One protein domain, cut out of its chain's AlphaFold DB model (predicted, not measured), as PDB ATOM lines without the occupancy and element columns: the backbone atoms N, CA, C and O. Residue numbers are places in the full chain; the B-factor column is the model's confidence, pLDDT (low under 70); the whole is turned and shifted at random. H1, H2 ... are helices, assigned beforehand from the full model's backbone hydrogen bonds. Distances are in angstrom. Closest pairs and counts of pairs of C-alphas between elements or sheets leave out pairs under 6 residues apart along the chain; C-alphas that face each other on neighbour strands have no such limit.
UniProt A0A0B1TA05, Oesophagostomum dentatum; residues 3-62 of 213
ATOM      1  N   TYR A   3     -12.523  25.057 -19.243       61.94
ATOM      2  CA  TYR A   3     -13.197  23.763 -19.279       61.94
ATOM      3  C   TYR A   3     -12.173  22.632 -19.227       61.94
ATOM      4  O   TYR A   3     -11.528  22.335 -20.235       61.94
ATOM      5  N   VAL A   4     -12.060  21.998 -18.056       71.94
ATOM      6  CA  VAL A   4     -11.024  20.996 -17.756       71.94
ATOM      7  C   VAL A   4      -9.652  21.586 -18.117       71.94
ATOM      8  O   VAL A   4      -9.279  22.602 -17.535       71.94
ATOM      9  N   ASP A   5      -8.986  21.062 -19.144       72.50
ATOM     10  CA  ASP A   5      -7.659  21.508 -19.582       72.50
ATOM     11  C   ASP A   5      -7.701  22.572 -20.698       72.50
ATOM     12  O   ASP A   5      -6.669  22.944 -21.251       72.50
ATOM     13  N   ASN A   6      -8.889  23.067 -21.068       79.50
ATOM     14  CA  ASN A   6      -9.075  23.974 -22.203       79.50
ATOM     15  C   ASN A   6      -9.429  25.395 -21.760       79.50
ATOM     16  O   ASN A   6     -10.318  25.611 -20.932       79.50
ATOM     17  N   VAL A   7      -8.800  26.385 -22.399       83.75
ATOM     18  CA  VAL A   7      -9.115  27.807 -22.225       83.75
ATOM     19  C   VAL A   7      -9.779  28.340 -23.487       83.75
ATOM     20  O   VAL A   7      -9.158  28.438 -24.541       83.75
ATOM     21  N   ILE A   8     -11.048  28.728 -23.379       85.31
ATOM     22  CA  ILE A   8     -11.804  29.349 -24.469       85.31
ATOM     23  C   ILE A   8     -11.820  30.859 -24.253       85.31
ATOM     24  O   ILE A   8     -12.349  31.353 -23.246       85.31
ATOM     25  N   LEU A   9     -11.258  31.584 -25.216       86.50
ATOM     26  CA  LEU A   9     -11.222  33.040 -25.255       86.50
ATOM     27  C   LEU A   9     -12.170  33.535 -26.346       86.50
ATOM     28  O   LEU A   9     -12.147  33.046 -27.473       86.50
ATOM     29  N   ASP A  10     -13.004  34.508 -26.007       88.00
ATOM     30  CA  ASP A  10     -13.791  35.256 -26.975       88.00
ATOM     31  C   ASP A  10     -13.012  36.496 -27.437       88.00
ATOM     32  O   ASP A  10     -12.051  36.923 -26.800       88.00
ATOM     33  N   GLY A  11     -13.409  37.114 -28.541       84.88
ATOM     34  CA  GLY A  11     -12.801  38.360 -28.995       84.88
ATOM     35  C   GLY A  11     -13.613  38.994 -30.106       84.88
ATOM     36  O   GLY A  11     -14.281  38.298 -30.869       84.88
ATOM     37  N   LYS A  12     -13.596  40.326 -30.163       86.00
ATOM     38  CA  LYS A  12     -14.393  41.087 -31.139       86.00
ATOM     39  C   LYS A  12     -13.642  41.342 -32.445       86.00
ATOM     40  O   LYS A  12     -14.270  41.504 -33.484       86.00
ATOM     41  N   ASN A  13     -12.314  41.402 -32.386       90.69
ATOM     42  CA  ASN A  13     -11.444  41.669 -33.527       90.69
ATOM     43  C   ASN A  13     -10.115  40.893 -33.400       90.69
ATOM     44  O   ASN A  13      -9.782  40.432 -32.302       90.69
ATOM     45  N   PRO A  14      -9.369  40.716 -34.509       90.75
ATOM     46  CA  PRO A  14      -8.117  39.957 -34.511       90.75
ATOM     47  C   PRO A  14      -7.065  40.478 -33.522       90.75
ATOM     48  O   PRO A  14      -6.439  39.686 -32.819       90.75
ATOM     49  N   ASP A  15      -6.919  41.798 -33.397       91.12
ATOM     50  CA  ASP A  15      -5.931  42.407 -32.498       91.12
ATOM     51  C   ASP A  15      -6.252  42.170 -31.015       91.12
ATOM     52  O   ASP A  15      -5.357  41.885 -30.215       91.12
ATOM     53  N   ASP A  16      -7.534  42.231 -30.635       92.56
ATOM     54  CA  ASP A  16      -7.993  41.859 -29.292       92.56
ATOM     55  C   ASP A  16      -7.672  40.393 -28.990       92.56
ATOM     56  O   ASP A  16      -7.170  40.089 -27.907       92.56
ATOM     57  N   LEU A  17      -7.887  39.493 -29.953       90.94
ATOM     58  CA  LEU A  17      -7.569  38.073 -29.797       90.94
ATOM     59  C   LEU A  17      -6.064  37.835 -29.614       90.94
ATOM     60  O   LEU A  17      -5.682  37.114 -28.694       90.94
ATOM     61  N   LEU A  18      -5.204  38.483 -30.405       92.75
ATOM     62  CA  LEU A  18      -3.745  38.376 -30.253       92.75
ATOM     63  C   LEU A  18      -3.262  38.944 -28.914       92.75
ATOM     64  O   LEU A  18      -2.392  38.368 -28.256       92.75
ATOM     65  N   ARG A  19      -3.855  40.052 -28.458       93.38
ATOM     66  CA  ARG A  19      -3.584  40.605 -27.126       93.38
ATOM     67  C   ARG A  19      -4.015  39.641 -26.020       93.38
ATOM     68  O   ARG A  19      -3.261  39.441 -25.067       93.38
ATOM     69  N   LYS A  20      -5.204  39.039 -26.136       92.81
ATOM     70  CA  LYS A  20      -5.709  38.037 -25.185       92.81
ATOM     71  C   LYS A  20      -4.832  36.783 -25.174       92.81
ATOM     72  O   LYS A  20      -4.537  36.290 -24.088       92.81
ATOM     73  N   TYR A  21      -4.337  36.327 -26.327       92.50
ATOM     74  CA  TYR A  21      -3.329  35.265 -26.423       92.50
ATOM     75  C   TYR A  21      -2.089  35.607 -25.578       92.50
ATOM     76  O   TYR A  21      -1.798  34.901 -24.616       92.50
ATOM     77  N   ARG A  22      -1.428  36.748 -25.834       93.25
ATOM     78  CA  ARG A  22      -0.215  37.148 -25.092       93.25
ATOM     79  C   ARG A  22      -0.464  37.269 -23.588       93.25
ATOM     80  O   ARG A  22       0.330  36.789 -22.782       93.25
ATOM     81  N   LYS A  23      -1.581  37.896 -23.206       93.38
ATOM     82  CA  LYS A  23      -1.947  38.088 -21.797       93.38
ATOM     83  C   LYS A  23      -2.230  36.758 -21.102       93.38
ATOM     84  O   LYS A  23      -1.735  36.548 -20.003       93.38
ATOM     85  N   SER A  24      -3.005  35.874 -21.730       92.25
ATOM     86  CA  SER A  24      -3.308  34.552 -21.169       92.25
ATOM     87  C   SER A  24      -2.045  33.715 -21.010       92.25
ATOM     88  O   SER A  24      -1.825  33.189 -19.927       92.25
ATOM     89  N   LYS A  25      -1.165  33.675 -22.017       92.19
ATOM     90  CA  LYS A  25       0.095  32.935 -21.918       92.19
ATOM     91  C   LYS A  25       0.951  33.421 -20.751       92.19
ATOM     92  O   LYS A  25       1.431  32.605 -19.975       92.19
ATOM     93  N   LYS A  26       1.079  34.743 -20.586       93.00
ATOM     94  CA  LYS A  26       1.806  35.333 -19.456       93.00
ATOM     95  C   LYS A  26       1.184  34.944 -18.113       93.00
ATOM     96  O   LYS A  26       1.874  34.396 -17.270       93.00
ATOM     97  N   VAL A  27      -0.119  35.178 -17.945       92.50
ATOM     98  CA  VAL A  27      -0.822  34.906 -16.679       92.50
ATOM     99  C   VAL A  27      -0.720  33.435 -16.283       92.50
ATOM    100  O   VAL A  27      -0.486  33.144 -15.118       92.50
ATOM    101  N   PHE A  28      -0.886  32.513 -17.235       91.06
ATOM    102  CA  PHE A  28      -0.787  31.083 -16.946       91.06
ATOM    103  C   PHE A  28       0.650  30.672 -16.622       91.06
ATOM    104  O   PHE A  28       0.862  29.924 -15.671       91.06
ATOM    105  N   ASN A  29       1.634  31.225 -17.332       92.38
ATOM    106  CA  ASN A  29       3.040  30.968 -17.043       92.38
ATOM    107  C   ASN A  29       3.440  31.466 -15.643       92.38
ATOM    108  O   ASN A  29       4.161  30.771 -14.934       92.38
ATOM    109  N   ASP A  30       2.916  32.621 -15.218       93.06
ATOM    110  CA  ASP A  30       3.157  33.190 -13.885       93.06
ATOM    111  C   ASP A  30       2.605  32.290 -12.756       93.06
ATOM    112  O   ASP A  30       3.152  32.279 -11.656       93.06
ATOM    113  N   VAL A  31       1.558  31.496 -13.024       91.25
ATOM    114  CA  VAL A  31       1.002  30.509 -12.073       91.25
ATOM    115  C   VAL A  31       1.558  29.092 -12.277       91.25
ATOM    116  O   VAL A  31       0.996  28.127 -11.761       91.25
ATOM    117  N   GLY A  32       2.656  28.944 -13.026       87.88
ATOM    118  CA  GLY A  32       3.321  27.657 -13.253       87.88
ATOM    119  C   GLY A  32       2.604  26.733 -14.244       87.88
ATOM    120  O   GLY A  32       2.876  25.535 -14.273       87.88
ATOM    121  N   MET A  33       1.690  27.263 -15.061       88.38
ATOM    122  CA  MET A  33       0.966  26.518 -16.092       88.38
ATOM    123  C   MET A  33       1.414  26.939 -17.495       88.38
ATOM    124  O   MET A  33       1.536  28.122 -17.799       88.38
ATOM    125  N   ASN A  34       1.590  25.981 -18.405       88.50
ATOM    126  CA  ASN A  34       1.958  26.283 -19.789       88.50
ATOM    127  C   ASN A  34       0.770  26.084 -20.738       88.50
ATOM    128  O   ASN A  34       0.384  24.950 -21.027       88.50
ATOM    129  N   LEU A  35       0.214  27.186 -21.247       87.00
ATOM    130  CA  LEU A  35      -0.764  27.134 -22.332       87.00
ATOM    131  C   LEU A  35      -0.055  26.920 -23.673       87.00
ATOM    132  O   LEU A  35       0.845  27.675 -24.043       87.00
ATOM    133  N   ARG A  36      -0.513  25.912 -24.408       86.88
ATOM    134  CA  ARG A  36      -0.016  25.494 -25.725       86.88
ATOM    135  C   ARG A  36      -1.191  25.190 -26.656       86.88
ATOM    136  O   ARG A  36      -2.335  25.200 -26.207       86.88
ATOM    137  N   ASP A  37      -0.901  24.920 -27.925       86.94
ATOM    138  CA  ASP A  37      -1.890  24.519 -28.937       86.94
ATOM    139  C   ASP A  37      -3.046  25.524 -29.124       86.94
ATOM    140  O   ASP A  37      -4.228  25.175 -29.145       86.94
ATOM    141  N   TYR A  38      -2.717  26.804 -29.290       89.56
ATOM    142  CA  TYR A  38      -3.688  27.852 -29.585       89.56
ATOM    143  C   TYR A  38      -4.276  27.697 -30.994       89.56
ATOM    144  O   TYR A  38      -3.552  27.532 -31.979       89.56
ATOM    145  N   LEU A  39      -5.601  27.831 -31.088       88.62
ATOM    146  CA  LEU A  39      -6.362  27.780 -32.335       88.62
ATOM    147  C   LEU A  39      -7.456  28.854 -32.349       88.62
ATOM    148  O   LEU A  39      -8.209  29.007 -31.387       88.62
ATOM    149  N   SER A  40      -7.575  29.565 -33.467       86.69
ATOM    150  CA  SER A  40      -8.625  30.545 -33.740       86.69
ATOM    151  C   SER A  40      -9.416  30.177 -34.995       86.69
ATOM    152  O   SER A  40      -8.914  29.540 -35.921       86.69
ATOM    153  N   ASN A  41     -10.663  30.643 -35.058       84.56
ATOM    154  CA  ASN A  41     -11.490  30.587 -36.265       84.56
ATOM    155  C   ASN A  41     -11.072  31.620 -37.334       84.56
ATOM    156  O   ASN A  41     -11.644  31.626 -38.424       84.56
ATOM    157  N   CYS A  42     -10.111  32.500 -37.036       84.38
ATOM    158  CA  CYS A  42      -9.608  33.525 -37.942       84.38
ATOM    159  C   CYS A  42      -8.166  33.220 -38.378       84.38
ATOM    160  O   CYS A  42      -7.276  33.136 -37.530       84.38
ATOM    161  N   SER A  43      -7.918  33.119 -39.693       86.38
ATOM    162  CA  SER A  43      -6.573  32.831 -40.229       86.38
ATOM    163  C   SER A  43      -5.547  33.875 -39.798       86.38
ATOM    164  O   SER A  43      -4.506  33.506 -39.281       86.38
ATOM    165  N   SER A  44      -5.882  35.166 -39.891       88.62
ATOM    166  CA  SER A  44      -4.966  36.253 -39.500       88.62
ATOM    167  C   SER A  44      -4.498  36.161 -38.041       88.62
ATOM    168  O   SER A  44      -3.347  36.464 -37.735       88.62
ATOM    169  N   VAL A  45      -5.366  35.689 -37.138       89.50
ATOM    170  CA  VAL A  45      -5.012  35.452 -35.732       89.50
ATOM    171  C   VAL A  45      -4.100  34.235 -35.613       89.50
ATOM    172  O   VAL A  45      -3.103  34.308 -34.903       89.50
ATOM    173  N   ASN A  46      -4.404  33.144 -36.321       89.69
ATOM    174  CA  ASN A  46      -3.549  31.954 -36.341       89.69
ATOM    175  C   ASN A  46      -2.151  32.284 -36.870       89.69
ATOM    176  O   ASN A  46      -1.168  31.867 -36.267       89.69
ATOM    177  N   ASP A  47      -2.063  33.080 -37.933       89.12
ATOM    178  CA  ASP A  47      -0.804  33.509 -38.542       89.12
ATOM    179  C   ASP A  47       0.027  34.389 -37.598       89.12
ATOM    180  O   ASP A  47       1.250  34.262 -37.563       89.12
ATOM    181  N   GLY A  48      -0.633  35.206 -36.769       89.31
ATOM    182  CA  GLY A  48       0.006  36.020 -35.732       89.31
ATOM    183  C   GLY A  48       0.443  35.258 -34.470       89.31
ATOM    184  O   GLY A  48       1.137  35.840 -33.632       89.31
ATOM    185  N   ILE A  49       0.060  33.985 -34.309       91.19
ATOM    186  CA  ILE A  49       0.502  33.128 -33.197       91.19
ATOM    187  C   ILE A  49       1.814  32.419 -33.588       91.19
ATOM    188  O   ILE A  49       1.867  31.794 -34.656       91.19
ATOM    189  N   PRO A  50       2.867  32.465 -32.745       90.69
ATOM    190  CA  PRO A  50       4.127  31.762 -32.985       90.69
ATOM    191  C   PRO A  50       3.935  30.261 -33.229       90.69
ATOM    192  O   PRO A  50       3.134  29.619 -32.557       90.69
ATOM    193  N   LEU A  51       4.721  29.684 -34.145       85.75
ATOM    194  CA  LEU A  51       4.643  28.259 -34.502       85.75
ATOM    195  C   LEU A  51       4.699  27.285 -33.305       85.75
ATOM    196  O   LEU A  51       3.908  26.348 -33.317       85.75
ATOM    197  N   PRO A  52       5.536  27.487 -32.262       87.75
ATOM    198  CA  PRO A  52       5.573  26.586 -31.101       87.75
ATOM    199  C   PRO A  52       4.270  26.555 -30.294       87.75
ATOM    200  O   PRO A  52       4.003  25.593 -29.582       87.75
ATOM    201  N   ASP A  53       3.476  27.621 -30.391       87.25
ATOM    202  CA  ASP A  53       2.230  27.784 -29.650       87.25
ATOM    203  C   ASP A  53       1.005  27.442 -30.490       87.25
ATOM    204  O   ASP A  53      -0.099  27.373 -29.956       87.25
ATOM    205  N   ARG A  54       1.168  27.286 -31.804       88.19
ATOM    206  CA  ARG A  54       0.066  27.095 -32.739       88.19
ATOM    207  C   ARG A  54      -0.364  25.634 -32.731       88.19
ATOM    208  O   ARG A  54       0.465  24.740 -32.872       88.19
ATOM    209  N   ALA A  55      -1.669  25.392 -32.635       85.25
ATOM    210  CA  ALA A  55      -2.209  24.048 -32.771       85.25
ATOM    211  C   ALA A  55      -1.866  23.458 -34.150       85.25
ATOM    212  O   ALA A  55      -2.061  24.102 -35.184       85.25
ATOM    213  N   SER A  56      -1.419  22.202 -34.172       78.19
ATOM    214  CA  SER A  56      -1.210  21.440 -35.413       78.19
ATOM    215  C   SER A  56      -2.524  21.054 -36.105       78.19
ATOM    216  O   SER A  56      -2.553  20.786 -37.305       78.19
ATOM    217  N   ALA A  57      -3.626  21.025 -35.350       69.56
ATOM    218  CA  ALA A  57      -4.949  20.688 -35.846       69.56
ATOM    219  C   ALA A  57      -5.732  21.938 -36.273       69.56
ATOM    220  O   ALA A  57      -5.814  22.918 -35.542       69.56
ATOM    221  N   THR A  58      -6.414  21.853 -37.415       68.50
ATOM    222  CA  THR A  58      -7.305  22.914 -37.924       68.50
ATOM    223  C   THR A  58      -8.657  22.960 -37.204       68.50
ATOM    224  O   THR A  58      -9.421  23.910 -37.354       68.50
ATOM    225  N   VAL A  59      -8.980  21.914 -36.440       68.06
ATOM    226  CA  VAL A  59     -10.262  21.746 -35.754       68.06
ATOM    227  C   VAL A  59     -10.021  21.676 -34.257       68.06
ATOM    228  O   VAL A  59      -9.228  20.854 -33.790       68.06
ATOM    229  N   ALA A  60     -10.730  22.521 -33.510       67.25
ATOM    230  CA  ALA A  60     -10.650  22.547 -32.058       67.25
ATOM    231  C   ALA A  60     -11.118  21.208 -31.484       67.25
ATOM    232  O   ALA A  60     -12.157  20.675 -31.884       67.25
ATOM    233  N   LYS A  61     -10.357  20.678 -30.528       67.50
ATOM    234  CA  LYS A  61     -10.721  19.479 -29.775       67.50
ATOM    235  C   LYS A  61     -10.862  19.841 -28.304       67.50
ATOM    236  O   LYS A  61     -10.042  20.583 -27.784       67.50
ATOM    237  N   ILE A  62     -11.878  19.301 -27.643       59.44
ATOM    238  CA  ILE A  62     -12.043  19.365 -26.189       59.44
ATOM    239  C   ILE A  62     -12.037  17.926 -25.676       59.44
ATOM    240  O   ILE A  62     -12.844  17.107 -26.115       59.44
TER     241      ILE A  62
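This is residues 3 to 62 of the 213 residues of a protein of Oesophagostomum dentatum (UniProt A0A0B1TA05). This domain has little regular structure: one long helix, H1, runs along one side of a body made mostly of loops, and the short helix H2 packs on its first residues. Residues 31 to 42 fold back from the last residue of H1 to H2, and residues 49 to 62, after H2, are a long stretch with no named element. The printed part has 60 residues with two named helices, H1 then H2, and no named strand; the class is all helix, with 23 residues in named elements. It is compact, with a radius of gyration of the C-alphas of 11.0 A, and spans 29 by 22 by 21 A.

After residues 3 to 13, H1 takes residues 14 to 30, 24.5 A long, from C-alpha 14 at (-8.117, 39.957, -34.511). H2, residues 43 to 48, ends at C-alpha 48 at (0.006, 36.020, -35.732).

H1 touches H2 with residues 14 to 18 alone; the closest C-alphas, of Pro 14 and Val 45, are 5.6 A apart. They run the same way at a steep tilt of 47 degrees. In H1 and H2 every O i to N i+4 pair is within hydrogen-bond range.

The printed part has no cut, and the link from H1 to H2 is long. The C-alphas farthest apart, of Val 31 and Ser 43, are 29.2 A apart. Confidence is under 70 at residue 3 and residues 57 to 62.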